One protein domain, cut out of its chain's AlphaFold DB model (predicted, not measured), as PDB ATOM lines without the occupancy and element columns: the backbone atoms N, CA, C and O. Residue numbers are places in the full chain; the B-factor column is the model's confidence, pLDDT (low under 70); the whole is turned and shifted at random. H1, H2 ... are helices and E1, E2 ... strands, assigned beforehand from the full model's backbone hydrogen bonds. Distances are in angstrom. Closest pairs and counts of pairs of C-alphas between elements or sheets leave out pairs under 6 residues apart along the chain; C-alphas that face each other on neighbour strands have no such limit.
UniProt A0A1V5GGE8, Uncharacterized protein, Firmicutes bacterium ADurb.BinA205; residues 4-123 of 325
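What this domain is: This is residues 4 to 123 of the 325 residues of an uncharacterized protein of Firmicutes bacterium ADurb.BinA205 (UniProt A0A1V5GGE8). What is the main picture? A strongly twisted sheet of four strands has the helices H1 and H4 over one face and the short H2 over part of the other, while H3 only grazes the sheet. Residues 4 to 26 come first, a long stretch with no named element. What is it built of? The 120 printed residues hold four named helices and four named strands, in the order E1 E2 E3 H1 H2 H3 E4 H4; the class is mixed, and the sheet runs E3 - E2 - E1 - E4, all antiparallel. What is its shape? The whole is compact, with a radius of gyration of the C-alphas of 13.9 A, and its outline is elongated, 44 by 26 by 25 A.

How they stand to each other: What do the first strands form? E1, residues 27 to 33, E2, residues 38 to 45, and E3, residues 49 to 57, form a meander, each strand the antiparallel neighbour of the one before. E1 and E2 are a hairpin, with N 30 and O 42 at 2.9 A, and so are E2 and E3, with N 41 and O 54 at 2.9 A. E3 bends by 63 degrees at residue 52. What comes next? H1, residues 61 to 72, is on the sheet at a height of 9.1 A, over E2 and along the strands; their closest C-alphas are those of Gly 43 and Val 71, 6.2 A. H2, residues 82 to 86, is on the opposite face, only just over E3, on which 3 of its C-alphas fall; their closest C-alphas, of Gly 49 and Ile 82, are 5.0 A apart. H3, residues 93 to 98, is close to H2 but not clearly touching, the closest C-alphas being those of Gln 83 and Asp 93, 6.0 A. How does the printed part finish? E4, residues 100 to 102, is an edge strand antiparallel to E1, with N 33 and O 100 at 2.8 A. H4, residues 107 to 121, is on the same face as H1 and over E1, and with residues 107 to 111 alone it touches H1 at a steep tilt of 53 degrees, opposite ways; their closest C-alphas are those of Arg 65 and Ala 107, 5.4 A. Every O i to N i+4 pair is within hydrogen-bond range in H1, H2 and H4, but 1 of 2 in H3.

Where its parts are: Where does the first element begin? E1 begins at C-alpha 27, (321.249, 333.459, 411.985), and spans 20.0 A; E2 spans 22.3 A and E3 22.8 A. Where does the last one end? H4, 20.7 A long, ends at C-alpha 121, (325.698, 320.819, 438.783); H1 is 16.1 A long.

The domain as a whole: How far does it reach? The two C-alphas farthest apart, those of Asn 21 and Ser 123, are 46.5 A apart. Is it continuous? The printed part has no cut and no long link. Where is confidence low? The mean pLDDT of the printed part is 87.2, with residues 35, 98 and 116 to 123 under 70.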
ATOM      1  N   LEU A   4     333.514 319.243 409.140       87.00
ATOM      2  CA  LEU A   4     332.217 318.784 408.633       87.00
ATOM      3  C   LEU A   4     331.799 317.436 409.229       87.00
ATOM      4  O   LEU A   4     330.611 317.141 409.249       87.00
ATOM      5  N   LYS A   5     332.749 316.645 409.752       90.19
ATOM      6  CA  LYS A   5     332.456 315.368 410.423       90.19
ATOM      7  C   LYS A   5     331.645 315.550 411.712       90.19
ATOM      8  O   LYS A   5     331.064 314.586 412.192       90.19
ATOM      9  N   HIS A   6     331.628 316.764 412.264       91.44
ATOM     10  CA  HIS A   6     330.883 317.101 413.474       91.44
ATOM     11  C   HIS A   6     329.452 317.564 413.188       91.44
ATOM     12  O   HIS A   6     328.681 317.697 414.132       91.44
ATOM     13  N   ASN A   7     329.089 317.824 411.927       95.12
ATOM     14  CA  ASN A   7     327.735 318.245 411.591       95.12
ATOM     15  C   ASN A   7     326.796 317.030 411.550       95.12
ATOM     16  O   ASN A   7     327.013 316.088 410.793       95.12
ATOM     17  N   CYS A   8     325.743 317.080 412.354       94.94
ATOM     18  CA  CYS A   8     324.745 316.033 412.519       94.94
ATOM     19  C   CYS A   8     323.551 316.185 411.565       94.94
ATOM     20  O   CYS A   8     322.633 315.371 411.611       94.94
ATOM     21  N   ILE A   9     323.525 317.202 410.700       95.31
ATOM     22  CA  ILE A   9     322.504 317.292 409.648       95.31
ATOM     23  C   ILE A   9     322.732 316.161 408.640       95.31
ATOM     24  O   ILE A   9     323.789 316.064 408.010       95.31
ATOM     25  N   GLY A  10     321.733 315.297 408.501       90.00
ATOM     26  CA  GLY A  10     321.778 314.135 407.632       90.00
ATOM     27  C   GLY A  10     321.677 314.528 406.162       90.00
ATOM     28  O   GLY A  10     320.997 315.480 405.791       90.00
ATOM     29  N   ILE A  11     322.296 313.736 405.282       89.31
ATOM     30  CA  ILE A  11     322.203 313.955 403.825       89.31
ATOM     31  C   ILE A  11     320.765 313.831 403.288       89.31
ATOM     32  O   ILE A  11     320.458 314.351 402.220       89.31
ATOM     33  N   ASN A  12     319.895 313.141 404.032       90.75
ATOM     34  CA  ASN A  12     318.490 312.923 403.691       90.75
ATOM     35  C   ASN A  12     317.541 313.918 404.378       90.75
ATOM     36  O   ASN A  12     316.330 313.830 404.168       90.75
ATOM     37  N   ASP A  13     318.059 314.832 405.203       92.38
ATOM     38  CA  ASP A  13     317.226 315.812 405.890       92.38
ATOM     39  C   ASP A  13     316.636 316.799 404.878       92.38
ATOM     40  O   ASP A  13     317.293 317.242 403.929       92.38
ATOM     41  N   ILE A  14     315.366 317.154 405.074       94.81
ATOM     42  CA  ILE A  14     314.692 318.122 404.211       94.81
ATOM     43  C   ILE A  14     315.262 319.506 404.505       94.81
ATOM     44  O   ILE A  14     315.126 320.028 405.609       94.81
ATOM     45  N   MET A  15     315.870 320.107 403.485       96.06
ATOM     46  CA  MET A  15     316.462 321.435 403.573       96.06
ATOM     47  C   MET A  15     315.511 322.491 403.010       96.06
ATOM     48  O   MET A  15     315.027 322.367 401.884       96.06
ATOM     49  N   TYR A  16     315.313 323.559 403.769       94.25
ATOM     50  CA  TYR A  16     314.539 324.738 403.404       94.25
ATOM     51  C   TYR A  16     315.483 325.898 403.096       94.25
ATOM     52  O   TYR A  16     316.520 326.038 403.746       94.25
ATOM     53  N   ASP A  17     315.136 326.721 402.109       94.31
ATOM     54  CA  ASP A  17     315.900 327.926 401.784       94.31
ATOM     55  C   ASP A  17     315.653 329.023 402.835       94.31
ATOM     56  O   ASP A  17     314.549 329.153 403.365       94.31
ATOM     57  N   ILE A  18     316.697 329.797 403.136       91.25
ATOM     58  CA  ILE A  18     316.635 330.961 404.031       91.25
ATOM     59  C   ILE A  18     316.339 332.203 403.195       91.25
ATOM     60  O   ILE A  18     317.070 332.489 402.238       91.25
ATOM     61  N   ASP A  19     315.319 332.972 403.573       87.94
ATOM     62  CA  ASP A  19     315.061 334.272 402.960       87.94
ATOM     63  C   ASP A  19     316.023 335.320 403.531       87.94
ATOM     64  O   ASP A  19     315.809 335.895 404.597       87.94
ATOM     65  N   GLN A  20     317.093 335.596 402.784       83.06
ATOM     66  CA  GLN A  20     318.134 336.560 403.162       83.06
ATOM     67  C   GLN A  20     317.617 338.002 403.302       83.06
ATOM     68  O   GLN A  20     318.303 338.843 403.880       83.06
ATOM     69  N   ASN A  21     316.433 338.309 402.763       84.88
ATOM     70  CA  ASN A  21     315.835 339.638 402.861       84.88
ATOM     71  C   ASN A  21     314.871 339.761 404.048       84.88
ATOM     72  O   ASN A  21     314.404 340.865 404.336       84.88
ATOM     73  N   ASN A  22     314.569 338.654 404.730       82.56
ATOM     74  CA  ASN A  22     313.681 338.644 405.876       82.56
ATOM     75  C   ASN A  22     314.475 338.912 407.172       82.56
ATOM     76  O   ASN A  22     315.261 338.061 407.597       82.56
ATOM     77  N   PRO A  23     314.273 340.060 407.847       75.94
ATOM     78  CA  PRO A  23     314.983 340.372 409.088       75.94
ATOM     79  C   PRO A  23     314.664 339.392 410.228       75.94
ATOM     80  O   PRO A  23     315.479 339.242 411.140       75.94
ATOM     81  N   ASP A  24     313.526 338.695 410.154       78.00
ATOM     82  CA  ASP A  24     313.113 337.693 411.137       78.00
ATOM     83  C   ASP A  24     313.820 336.340 410.946       78.00
ATOM     84  O   ASP A  24     313.601 335.430 411.736       78.00
ATOM     85  N   GLU A  25     314.673 336.180 409.926       80.69
ATOM     86  CA  GLU A  25     315.441 334.956 409.646       80.69
ATOM     87  C   GLU A  25     316.940 335.124 409.932       80.69
ATOM     88  O   GLU A  25     317.794 334.477 409.324       80.69
ATOM     89  N   LYS A  26     317.287 335.993 410.888       85.94
ATOM     90  CA  LYS A  26     318.686 336.242 411.233       85.94
ATOM     91  C   LYS A  26     319.343 335.005 411.880       85.94
ATOM     92  O   LYS A  26     318.829 334.506 412.888       85.94
ATOM     93  N   PRO A  27     320.498 334.542 411.364       91.56
ATOM     94  CA  PRO A  27     321.249 333.459 411.985       91.56
ATOM     95  C   PRO A  27     321.819 333.843 413.352       91.56
ATOM     96  O   PRO A  27     322.255 334.980 413.559       91.56
ATOM     97  N   TYR A  28     321.856 332.886 414.276       93.06
ATOM     98  CA  TYR A  28     322.541 333.016 415.564       93.06
ATOM     99  C   TYR A  28     323.025 331.652 416.061       93.06
ATOM    100  O   TYR A  28     322.595 330.615 415.562       93.06
ATOM    101  N   ILE A  29     323.906 331.642 417.060       95.50
ATOM    102  CA  ILE A  29     324.399 330.403 417.667       95.50
ATOM    103  C   ILE A  29     323.726 330.196 419.017       95.50
ATOM    104  O   ILE A  29     323.713 331.084 419.870       95.50
ATOM    105  N   LYS A  30     323.181 328.997 419.207       94.62
ATOM    106  CA  LYS A  30     322.620 328.516 420.464       94.62
ATOM    107  C   LYS A  30     323.424 327.315 420.924       94.62
ATOM    108  O   LYS A  30     323.656 326.391 420.149       94.62
ATOM    109  N   VAL A  31     323.841 327.327 422.181       94.44
ATOM    110  CA  VAL A  31     324.643 326.244 422.751       94.44
ATOM    111  C   VAL A  31     323.885 325.609 423.895       94.44
ATOM    112  O   VAL A  31     323.487 326.322 424.811       94.44
ATOM    113  N   PHE A  32     323.683 324.296 423.838       90.62
ATOM    114  CA  PHE A  32     323.036 323.516 424.888       90.62
ATOM    115  C   PHE A  32     324.077 322.739 425.688       90.62
ATOM    116  O   PHE A  32     325.024 322.189 425.124       90.62
ATOM    117  N   TYR A  33     323.864 322.671 426.995       86.38
ATOM    118  CA  TYR A  33     324.736 322.001 427.950       86.38
ATOM    119  C   TYR A  33     323.980 320.819 428.529       86.38
ATOM    120  O   TYR A  33     322.891 320.974 429.089       86.38
ATOM    121  N   THR A  34     324.547 319.634 428.360       80.62
ATOM    122  CA  THR A  34     323.882 318.387 428.731       80.62
ATOM    123  C   THR A  34     324.396 317.874 430.074       80.62
ATOM    124  O   THR A  34     325.466 318.255 430.546       80.62
ATOM    125  N   SER A  35     323.651 316.956 430.689       69.00
ATOM    126  CA  SER A  35     324.077 316.281 431.920       69.00
ATOM    127  C   SER A  35     325.216 315.273 431.710       69.00
ATOM    128  O   SER A  35     325.740 314.747 432.686       69.00
ATOM    129  N   ALA A  36     325.566 314.961 430.460       73.94
ATOM    130  CA  ALA A  36     326.570 313.961 430.106       73.94
ATOM    131  C   ALA A  36     327.965 314.566 429.861       73.94
ATOM    132  O   ALA A  36     328.824 313.889 429.311       73.94
ATOM    133  N   ASP A  37     328.195 315.819 430.274       81.75
ATOM    134  CA  ASP A  37     329.391 316.596 429.913       81.75
ATOM    135  C   ASP A  37     329.531 316.818 428.391       81.75
ATOM    136  O   ASP A  37     330.620 317.114 427.916       81.75
ATOM    137  N   ASP A  38     328.437 316.758 427.627       87.94
ATOM    138  CA  ASP A  38     328.443 317.135 426.210       87.94
ATOM    139  C   ASP A  38     327.905 318.552 425.994       87.94
ATOM    140  O   ASP A  38     327.025 319.033 426.722       87.94
ATOM    141  N   ILE A  39     328.394 319.187 424.932       92.38
ATOM    142  CA  ILE A  39     327.950 320.477 424.417       92.38
ATOM    143  C   ILE A  39     327.350 320.279 423.029       92.38
ATOM    144  O   ILE A  39     327.985 319.726 422.127       92.38
ATOM    145  N   ILE A  40     326.128 320.780 422.848       95.56
ATOM    146  CA  ILE A  40     325.462 320.828 421.547       95.56
ATOM    147  C   ILE A  40     325.560 322.255 421.017       95.56
ATOM    148  O   ILE A  40     324.974 323.169 421.593       95.56
ATOM    149  N   ILE A  41     326.276 322.455 419.915       97.25
ATOM    150  CA  ILE A  41     326.380 323.755 419.238       97.25
ATOM    151  C   ILE A  41     325.427 323.743 418.047       97.25
ATOM    152  O   ILE A  41     325.594 322.949 417.120       97.25
ATOM    153  N   ALA A  42     324.430 324.626 418.077       97.06
ATOM    154  CA  ALA A  42     323.431 324.772 417.032       97.06
ATOM    155  C   ALA A  42     323.543 326.150 416.368       97.06
ATOM    156  O   ALA A  42     323.369 327.185 417.013       97.06
ATOM    157  N   GLY A  43     323.804 326.160 415.062       97.19
ATOM    158  CA  GLY A  43     323.603 327.332 414.218       97.19
ATOM    159  C   GLY A  43     322.126 327.416 413.853       97.19
ATOM    160  O   GLY A  43     321.640 326.596 413.077       97.19
ATOM    161  N   MET A  44     321.414 328.372 414.437       95.12
ATOM    162  CA  MET A  44     319.964 328.539 414.342       95.12
ATOM    163  C   MET A  44     319.589 329.587 413.294       95.12
ATOM    164  O   MET A  44     320.304 330.572 413.110       95.12
ATOM    165  N   VAL A  45     318.427 329.417 412.663       93.00
ATOM    166  CA  VAL A  45     317.744 330.452 411.870       93.00
ATOM    167  C   VAL A  45     316.449 330.801 412.593       93.00
ATOM    168  O   VAL A  45     315.455 330.078 412.473       93.00
ATOM    169  N   ALA A  46     316.473 331.881 413.381       81.62
ATOM    170  CA  ALA A  46     315.362 332.256 414.261       81.62
ATOM    171  C   ALA A  46     314.837 331.044 415.071       81.62
ATOM    172  O   ALA A  46     315.631 330.283 415.629       81.62
ATOM    173  N   ASP A  47     313.520 330.838 415.095       77.56
ATOM    174  CA  ASP A  47     312.874 329.663 415.699       77.56
ATOM    175  C   ASP A  47     312.475 328.599 414.656       77.56
ATOM    176  O   ASP A  47     311.692 327.695 414.949       77.56
ATOM    177  N   ARG A  48     312.975 328.696 413.414       83.19
ATOM    178  CA  ARG A  48     312.543 327.824 412.304       83.19
ATOM    179  C   ARG A  48     313.340 326.531 412.189       83.19
ATOM    180  O   ARG A  48     312.798 325.519 411.750       83.19
ATOM    181  N   GLY A  49     314.616 326.552 412.563       93.19
ATOM    182  CA  GLY A  49     315.458 325.363 412.518       93.19
ATOM    183  C   GLY A  49     316.948 325.665 412.564       93.19
ATOM    184  O   GLY A  49     317.363 326.726 413.033       93.19
ATOM    185  N   VAL A  50     317.748 324.710 412.092       96.50
ATOM    186  CA  VAL A  50     319.210 324.719 412.201       96.50
ATOM    187  C   VAL A  50     319.889 324.590 410.844       96.50
ATOM    188  O   VAL A  50     319.508 323.767 410.015       96.50
ATOM    189  N   TYR A  51     320.929 325.389 410.625       96.50
ATOM    190  CA  TYR A  51     321.864 325.233 409.506       96.50
ATOM    191  C   TYR A  51     323.129 324.464 409.910       96.50
ATOM    192  O   TYR A  51     323.898 324.030 409.053       96.50
ATOM    193  N   TRP A  52     323.335 324.288 411.217       97.69
ATOM    194  CA  TRP A  52     324.395 323.475 411.791       97.69
ATOM    195  C   TRP A  52     323.929 322.870 413.110       97.69
ATOM    196  O   TRP A  52     323.323 323.570 413.921       97.69
ATOM    197  N   LEU A  53     324.261 321.608 413.357       97.19
ATOM    198  CA  LEU A  53     324.119 320.996 414.672       97.19
ATOM    199  C   LEU A  53     325.304 320.072 414.908       97.19
ATOM    200  O   LEU A  53     325.599 319.240 414.062       97.19
ATOM    201  N   SER A  54     325.977 320.210 416.040       97.50
ATOM    202  CA  SER A  54     327.095 319.338 416.404       97.50
ATOM    203  C   SER A  54     327.073 319.022 417.881       97.50
ATOM    204  O   SER A  54     326.762 319.900 418.684       97.50
ATOM    205  N   VAL A  55     327.481 317.805 418.222       95.31
ATOM    206  CA  VAL A  55     327.638 317.333 419.598       95.31
ATOM    207  C   VAL A  55     329.114 317.037 419.844       95.31
ATOM    208  O   VAL A  55     329.764 316.401 419.011       95.31
ATOM    209  N   THR A  56     329.656 317.518 420.958       94.69
ATOM    210  CA  THR A  56     331.060 317.308 421.334       94.69
ATOM    211  C   THR A  56     331.219 317.249 422.848       94.69
ATOM    212  O   THR A  56     330.446 317.877 423.567       94.69
ATOM    213  N   ASP A  57     332.246 316.546 423.324       91.12
ATOM    214  CA  ASP A  57     332.616 316.528 424.744       91.12
ATOM    215  C   ASP A  57     333.024 317.947 425.182       91.12
ATOM    216  O   ASP A  57     333.819 318.614 424.512       91.12
ATOM    217  N   ALA A  58     332.482 318.408 426.309       87.50
ATOM    218  CA  ALA A  58     332.740 319.719 426.896       87.50
ATOM    219  C   ALA A  58     334.214 319.949 427.271       87.50
ATOM    220  O   ALA A  58     334.640 321.094 427.429       87.50
ATOM    221  N   LYS A  59     334.993 318.875 427.441       87.75
ATOM    222  CA  LYS A  59     336.430 318.910 427.752       87.75
ATOM    223  C   LYS A  59     337.291 319.117 426.509       87.75
ATOM    224  O   LYS A  59     338.462 319.466 426.651       87.75
ATOM    225  N   ASP A  60     336.751 318.907 425.308       93.38
ATOM    226  CA  ASP A  60     337.485 319.129 424.063       93.38
ATOM    227  C   ASP A  60     337.366 320.589 423.604       93.38
ATOM    228  O   ASP A  60     336.675 320.936 422.641       93.38
ATOM    229  N   GLU A  61     338.057 321.474 424.328       93.31
ATOM    230  CA  GLU A  61     338.006 322.916 424.074       93.31
ATOM    231  C   GLU A  61     338.440 323.287 422.650       93.31
ATOM    232  O   GLU A  61     337.888 324.212 422.051       93.31
ATOM    233  N   ASN A  62     339.409 322.561 422.087       94.38
ATOM    234  CA  ASN A  62     339.915 322.829 420.743       94.38
ATOM    235  C   ASN A  62     338.843 322.549 419.689       94.38
ATOM    236  O   ASN A  62     338.631 323.371 418.795       94.38
ATOM    237  N   THR A  63     338.141 321.421 419.813       94.88
ATOM    238  CA  THR A  63     337.034 321.080 418.914       94.88
ATOM    239  C   THR A  63     335.876 322.062 419.066       94.88
ATOM    240  O   THR A  63     335.353 322.541 418.061       94.88
ATOM    241  N   ILE A  64     335.517 322.441 420.297       96.06
ATOM    242  CA  ILE A  64     334.456 323.428 420.561       96.06
ATOM    243  C   ILE A  64     334.765 324.769 419.892       96.06
ATOM    244  O   ILE A  64     333.904 325.312 419.200       96.06
ATOM    245  N   ARG A  65     335.993 325.284 420.044       96.94
ATOM    246  CA  ARG A  65     336.426 326.529 419.388       96.94
ATOM    247  C   ARG A  65     336.373 326.407 417.872       96.94
ATOM    248  O   ARG A  65     335.775 327.253 417.218       96.94
ATOM    249  N   ALA A  66     336.923 325.325 417.322       96.62
ATOM    250  CA  ALA A  66     336.935 325.100 415.881       96.62
ATOM    251  C   ALA A  66     335.519 325.034 415.287       96.62
ATOM    252  O   ALA A  66     335.278 325.580 414.209       96.62
ATOM    253  N   ILE A  67     334.578 324.391 415.986       97.44
ATOM    254  CA  ILE A  67     333.171 324.350 415.580       97.44
ATOM    255  C   ILE A  67     332.566 325.747 415.679       97.44
ATOM    256  O   ILE A  67     331.986 326.220 414.706       97.44
ATOM    257  N   PHE A  68     332.704 326.414 416.824       96.94
ATOM    258  CA  PHE A  68     332.105 327.727 417.049       96.94
ATOM    259  C   PHE A  68     332.564 328.755 416.010       96.94
ATOM    260  O   PHE A  68     331.731 329.435 415.409       96.94
ATOM    261  N   ASP A  69     333.868 328.825 415.745       96.06
ATOM    262  CA  ASP A  69     334.446 329.736 414.757       96.06
ATOM    263  C   ASP A  69     333.940 329.417 413.344       96.06
ATOM    264  O   ASP A  69     333.588 330.319 412.580       96.06
ATOM    265  N   HIS A  70     333.834 328.128 412.999       96.56
ATOM    266  CA  HIS A  70     333.300 327.706 411.708       96.56
ATOM    267  C   HIS A  70     331.829 328.098 411.534       96.56
ATOM    268  O   HIS A  70     331.459 328.664 410.504       96.56
ATOM    269  N   VAL A  71     330.990 327.829 412.537       96.38
ATOM    270  CA  VAL A  71     329.552 328.136 412.505       96.38
ATOM    271  C   VAL A  71     329.313 329.645 412.487       96.38
ATOM    272  O   VAL A  71     328.427 330.103 411.766       96.38
ATOM    273  N   SER A  72     330.125 330.412 413.222       94.19
ATOM    274  CA  SER A  72     330.060 331.880 413.271       94.19
ATOM    275  C   SER A  72     330.468 332.523 411.949       94.19
ATOM    276  O   SER A  72     329.894 333.531 411.552       94.19
ATOM    277  N   GLY A  73     331.458 331.943 411.260       93.62
ATOM    278  CA  GLY A  73     331.917 332.406 409.948       93.62
ATOM    279  C   GLY A  73     331.093 331.887 408.766       93.62
ATOM    280  O   GLY A  73     331.394 332.227 407.623       93.62
ATOM    281  N   THR A  74     330.088 331.042 409.004       93.75
ATOM    282  CA  THR A  74     329.254 330.475 407.942       93.75
ATOM    283  C   THR A  74     328.095 331.411 407.624       93.75
ATOM    284  O   THR A  74     327.322 331.765 408.506       93.75
ATOM    285  N   GLU A  75     327.921 331.747 406.345       92.69
ATOM    286  CA  GLU A  75     326.702 332.382 405.833       92.69
ATOM    287  C   GLU A  75     325.719 331.292 405.373       92.69
ATOM    288  O   GLU A  75     325.878 330.732 404.278       92.69
ATOM    289  N   PRO A  76     324.719 330.918 406.192       93.56
ATOM    290  CA  PRO A  76     323.841 329.820 405.842       93.56
ATOM    291  C   PRO A  76     322.881 330.229 404.726       93.56
ATOM    292  O   PRO A  76     322.313 331.319 404.725       93.56
ATOM    293  N   ARG A  77     322.662 329.309 403.781       93.75
ATOM    294  CA  ARG A  77     321.648 329.453 402.720       93.75
ATOM    295  C   ARG A  77     320.442 328.551 402.918       93.75
ATOM    296  O   ARG A  77     319.396 328.793 402.326       93.75
ATOM    297  N   LYS A  78     320.615 327.495 403.711       94.94
ATOM    298  CA  LYS A  78     319.598 326.486 403.970       94.94
ATOM    299  C   LYS A  78     319.616 326.070 405.429       94.94
ATOM    300  O   LYS A  78     320.662 326.140 406.070       94.94
ATOM    301  N   TYR A  79     318.481 325.589 405.906       95.56
ATOM    302  CA  TYR A  79     318.322 325.001 407.231       95.56
ATOM    303  C   TYR A  79     317.429 323.762 407.161       95.56
ATOM    304  O   TYR A  79     316.678 323.585 406.206       95.56
ATOM    305  N   THR A  80     317.499 322.913 408.178       96.44
ATOM    306  CA  THR A  80     316.559 321.810 408.411       96.44
ATOM    307  C   THR A  80     315.829 322.023 409.735       96.44
ATOM    308  O   THR A  80     316.216 322.871 410.545       96.44
ATOM    309  N   ASN A  81     314.778 321.250 409.988       93.69
ATOM    310  CA  ASN A  81     314.149 321.207 411.304       93.69
ATOM    311  C   ASN A  81     315.146 320.635 412.333       93.69
ATOM    312  O   ASN A  81     315.756 319.589 412.103       93.69
ATOM    313  N   ILE A  82     315.283 321.294 413.487       92.38
ATOM    314  CA  ILE A  82     316.146 320.834 414.585       92.38
ATOM    315  C   ILE A  82     315.811 319.406 415.041       92.38
ATOM    316  O   ILE A  82     316.714 318.657 415.396       92.38
ATOM    317  N   GLN A  83     314.544 318.996 414.952       90.81
ATOM    318  CA  GLN A  83     314.078 317.648 415.281       90.81
ATOM    319  C   GLN A  83     314.628 316.587 414.319       90.81
ATOM    320  O   GLN A  83     314.908 315.468 414.737       90.81
ATOM    321  N   ALA A  84     314.810 316.930 413.040       92.38
ATOM    322  CA  ALA A  84     315.437 316.030 412.075       92.38
ATOM    323  C   ALA A  84     316.940 315.899 412.364       92.38
ATOM    324  O   ALA A  84     317.455 314.791 412.476       92.38
ATOM    325  N   ALA A  85     317.616 317.030 412.598       93.19
ATOM    326  CA  ALA A  85     319.043 317.042 412.902       93.19
ATOM    327  C   ALA A  85     319.375 316.334 414.231       93.19
ATOM    328  O   ALA A  85     320.364 315.608 414.309       93.19
ATOM    329  N   ILE A  86     318.552 316.507 415.274       91.94
ATOM    330  CA  ILE A  86     318.787 315.860 416.572       91.94
ATOM    331  C   ILE A  86     318.548 314.349 416.516       91.94
ATOM    332  O   ILE A  86     319.236 313.615 417.219       91.94
ATOM    333  N   ALA A  87     317.653 313.867 415.644       90.25
ATOM    334  CA  ALA A  87     317.408 312.435 415.455       90.25
ATOM    335  C   ALA A  87     318.638 311.675 414.919       90.25
ATOM    336  O   ALA A  87     318.707 310.455 415.047       90.25
ATOM    337  N   ASN A  88     319.625 312.390 414.365       91.19
ATOM    338  CA  ASN A  88     320.924 311.840 413.966       91.19
ATOM    339  C   ASN A  88     321.951 311.820 415.118       91.19
ATOM    340  O   ASN A  88     323.111 311.461 414.915       91.19
ATOM    341  N   THR A  89     321.545 312.219 416.323       91.56
ATOM    342  CA  THR A  89     322.344 312.168 417.552       91.56
ATOM    343  C   THR A  89     321.759 311.131 418.515       91.56
ATOM    344  O   THR A  89     320.763 310.476 418.222       91.56
ATOM    345  N   TYR A  90     322.362 310.975 419.692       88.19
ATOM    346  CA  TYR A  90     321.810 310.154 420.775       88.19
ATOM    347  C   TYR A  90     320.851 310.930 421.699       88.19
ATOM    348  O   TYR A  90     320.433 310.395 422.726       88.19
ATOM    349  N   TYR A  91     320.498 312.171 421.349       85.19
ATOM    350  CA  TYR A  91     319.547 313.004 422.083       85.19
ATOM    351  C   TYR A  91     318.174 313.064 421.415       85.19
ATOM    352  O   TYR A  91     318.021 312.878 420.212       85.19
ATOM    353  N   THR A  92     317.167 313.377 422.224       83.25
ATOM    354  CA  THR A  92     315.768 313.549 421.813       83.25
ATOM    355  C   THR A  92     315.344 315.019 421.844       83.25
ATOM    356  O   THR A  92     315.961 315.849 422.520       83.25
ATOM    357  N   ASP A  93     314.255 315.346 421.144       77.06
ATOM    358  CA  ASP A  93     313.639 316.682 421.185       77.06
ATOM    359  C   ASP A  93     313.162 317.039 422.605       77.06
ATOM    360  O   ASP A  93     313.278 318.179 423.055       77.06
ATOM    361  N   GLU A  94     312.669 316.054 423.356       74.25
ATOM    362  CA  GLU A  94     312.283 316.220 424.755       74.25
ATOM    363  C   GLU A  94     313.480 316.588 425.635       74.25
ATOM    364  O   GLU A  94     313.366 317.477 426.475       74.25
ATOM    365  N   GLN A  95     314.637 315.955 425.429       70.44
ATOM    366  CA  GLN A  95     315.853 316.267 426.183       70.44
ATOM    367  C   GLN A  95     316.387 317.669 425.873       70.44
ATOM    368  O   GLN A  95     316.751 318.391 426.797       70.44
ATOM    369  N   LEU A  96     316.358 318.098 424.607       74.38
ATOM    370  CA  LEU A  96     316.744 319.460 424.214       74.38
ATOM    371  C   LEU A  96     315.947 320.541 424.958       74.38
ATOM    372  O   LEU A  96     316.509 321.571 425.323       74.38
ATOM    373  N   LYS A  97     314.652 320.306 425.206       75.94
ATOM    374  CA  LYS A  97     313.782 321.233 425.958       75.94
ATOM    375  C   LYS A  97     314.151 321.333 427.438       75.94
ATOM    376  O   LYS A  97     313.780 322.308 428.083       75.94
ATOM    377  N   LEU A  98     314.843 320.326 427.967       69.50
ATOM    378  CA  LEU A  98     315.258 320.247 429.367       69.50
ATOM    379  C   LEU A  98     316.687 320.753 429.592       69.50
ATOM    380  O   LEU A  98     317.061 321.020 430.731       69.50
ATOM    381  N   PHE A  99     317.494 320.872 428.537       77.25
ATOM    382  CA  PHE A  99     318.878 321.314 428.655       77.25
ATOM    383  C   PHE A  99     318.990 322.818 428.882       77.25
ATOM    384  O   PHE A  99     318.294 323.630 428.267       77.25
ATOM    385  N   HIS A 100     319.945 323.194 429.733       77.44
ATOM    386  CA  HIS A 100     320.373 324.580 429.836       77.44
ATOM    387  C   HIS A 100     320.967 325.025 428.503       77.44
ATOM    388  O   HIS A 100     321.644 324.245 427.830       77.44
ATOM    389  N   PHE A 101     320.752 326.285 428.133       87.00
ATOM    390  CA  PHE A 101     321.351 326.845 426.931       87.00
ATOM    391  C   PHE A 101     321.844 328.272 427.143       87.00
ATOM    392  O   PHE A 101     321.365 328.994 428.016       87.00
ATOM    393  N   SER A 102     322.778 328.691 426.294       87.12
ATOM    394  CA  SER A 102     323.233 330.075 426.197       87.12
ATOM    395  C   SER A 102     323.280 330.544 424.741       87.12
ATOM    396  O   SER A 102     323.211 329.742 423.804       87.12
ATOM    397  N   LEU A 103     323.370 331.865 424.565       90.88
ATOM    398  CA  LEU A 103     323.565 332.542 423.280       90.88
ATOM    399  C   LEU A 103     324.942 333.229 423.293       90.88
ATOM    400  O   LEU A 103     325.021 334.433 423.544       90.88
ATOM    401  N   PRO A 104     326.035 332.460 423.151       89.94
ATOM    402  CA  PRO A 104     327.392 332.986 423.270       89.94
ATOM    403  C   PRO A 104     327.758 333.902 422.095       89.94
ATOM    404  O   PRO A 104     327.353 333.657 420.957       89.94
ATOM    405  N   ALA A 105     328.564 334.931 422.363       89.00
ATOM    406  CA  ALA A 105     329.162 335.769 421.323       89.00
ATOM    407  C   ALA A 105     330.522 335.216 420.867       89.00
ATOM    408  O   ALA A 105     330.940 335.446 419.733       89.00
ATOM    409  N   THR A 106     331.203 334.479 421.744       92.69
ATOM    410  CA  THR A 106     332.511 333.863 421.513       92.69
ATOM    411  C   THR A 106     332.553 332.436 422.062       92.69
ATOM    412  O   THR A 106     331.775 332.070 422.944       92.69
ATOM    413  N   ALA A 107     333.514 331.631 421.606       92.00
ATOM    414  CA  ALA A 107     333.747 330.313 422.192       92.00
ATOM    415  C   ALA A 107     334.138 330.393 423.683       92.00
ATOM    416  O   ALA A 107     333.808 329.495 424.453       92.00
ATOM    417  N   ASP A 108     334.786 331.478 424.123       91.50
ATOM    418  CA  ASP A 108     335.126 331.689 425.538       91.50
ATOM    419  C   ASP A 108     333.893 331.814 426.437       91.50
ATOM    420  O   ASP A 108     333.900 331.312 427.567       91.50
ATOM    421  N   ASP A 109     332.804 332.389 425.918       86.44
ATOM    422  CA  ASP A 109     331.531 332.478 426.638       86.44
ATOM    423  C   ASP A 109     330.941 331.088 426.914       86.44
ATOM    424  O   ASP A 109     330.323 330.876 427.960       86.44
ATOM    425  N   ILE A 110     331.174 330.123 426.013       89.62
ATOM    426  CA  ILE A 110     330.757 328.725 426.197       89.62
ATOM    427  C   ILE A 110     331.478 328.126 427.399       89.62
ATOM    428  O   ILE A 110     330.837 327.534 428.261       89.62
ATOM    429  N   PHE A 111     332.796 328.307 427.508       89.62
ATOM    430  CA  PHE A 111     333.572 327.758 428.625       89.62
ATOM    431  C   PHE A 111     333.303 328.481 429.942       89.62
ATOM    432  O   PHE A 111     333.334 327.862 431.006       89.62
ATOM    433  N   ALA A 112     333.053 329.790 429.904       82.25
ATOM    434  CA  ALA A 112     332.630 330.540 431.081       82.25
ATOM    435  C   ALA A 112     331.283 330.016 431.603       82.25
ATOM    436  O   ALA A 112     331.146 329.742 432.796       82.25
ATOM    437  N   TYR A 113     330.316 329.805 430.708       77.00
ATOM    438  CA  TYR A 113     328.998 329.296 431.066       77.00
ATOM    439  C   TYR A 113     329.020 327.809 431.448       77.00
ATOM    440  O   TYR A 113     328.399 327.429 432.435       77.00
ATOM    441  N   TYR A 114     329.781 326.970 430.743       81.44
ATOM    442  CA  TYR A 114     329.953 325.560 431.093       81.44
ATOM    443  C   TYR A 114     330.610 325.400 432.463       81.44
ATOM    444  O   TYR A 114     330.124 324.610 433.260       81.44
ATOM    445  N   ARG A 115     331.650 326.182 432.794       79.44
ATOM    446  CA  ARG A 115     332.220 326.192 434.154       79.44
ATOM    447  C   ARG A 115     331.193 326.646 435.185       79.44
ATOM    448  O   ARG A 115     330.998 325.950 436.169       79.44
ATOM    449  N   LYS A 116     330.446 327.718 434.901       68.81
ATOM    450  CA  LYS A 116     329.339 328.189 435.752       68.81
ATOM    451  C   LYS A 116     328.304 327.086 436.020       68.81
ATOM    452  O   LYS A 116     327.869 326.928 437.156       68.81
ATOM    453  N   ILE A 117     327.935 326.313 434.995       65.38
ATOM    454  CA  ILE A 117     327.023 325.166 435.110       65.38
ATOM    455  C   ILE A 117     327.675 323.992 435.833       65.38
ATOM    456  O   ILE A 117     327.048 323.358 436.667       65.38
ATOM    457  N   LYS A 118     328.925 323.656 435.532       63.97
ATOM    458  CA  LYS A 118     329.624 322.531 436.156       63.97
ATOM    459  C   LYS A 118     329.857 322.781 437.641       63.97
ATOM    460  O   LYS A 118     329.704 321.866 438.441       63.97
ATOM    461  N   ASP A 119     330.128 324.021 438.022       60.22
ATOM    462  CA  ASP A 119     330.240 324.432 439.418       60.22
ATOM    463  C   ASP A 119     328.869 324.408 440.128       60.22
ATOM    464  O   ASP A 119     328.798 324.186 441.341       60.22
ATOM    465  N   SER A 120     327.764 324.575 439.385       51.97
ATOM    466  CA  SER A 120     326.392 324.493 439.913       51.97
ATOM    467  C   SER A 120     325.768 323.084 439.873       51.97
ATOM    468  O   SER A 120     324.913 322.792 440.705       51.97
ATOM    469  N   LEU A 121     326.203 322.193 438.970       47.91
ATOM    470  CA  LEU A 121     325.698 320.819 438.783       47.91
ATOM    471  C   LEU A 121     326.629 319.740 439.345       47.91
ATOM    472  O   LEU A 121     326.149 318.728 439.846       47.91
ATOM    473  N   GLY A 122     327.946 319.961 439.363       44.69
ATOM    474  CA  GLY A 122     328.909 319.123 440.094       44.69
ATOM    475  C   GLY A 122     328.662 319.116 441.609       44.69
ATOM    476  O   GLY A 122     329.263 318.335 442.337       44.69
ATOM    477  N   SER A 123     327.740 319.962 442.074       43.19
ATOM    478  CA  SER A 123     327.230 320.042 443.438       43.19
ATOM    479  C   SER A 123     325.839 319.422 443.642       43.19
ATOM    480  O   SER A 123     325.347 319.420 444.769       43.19
TER     481      SER A 123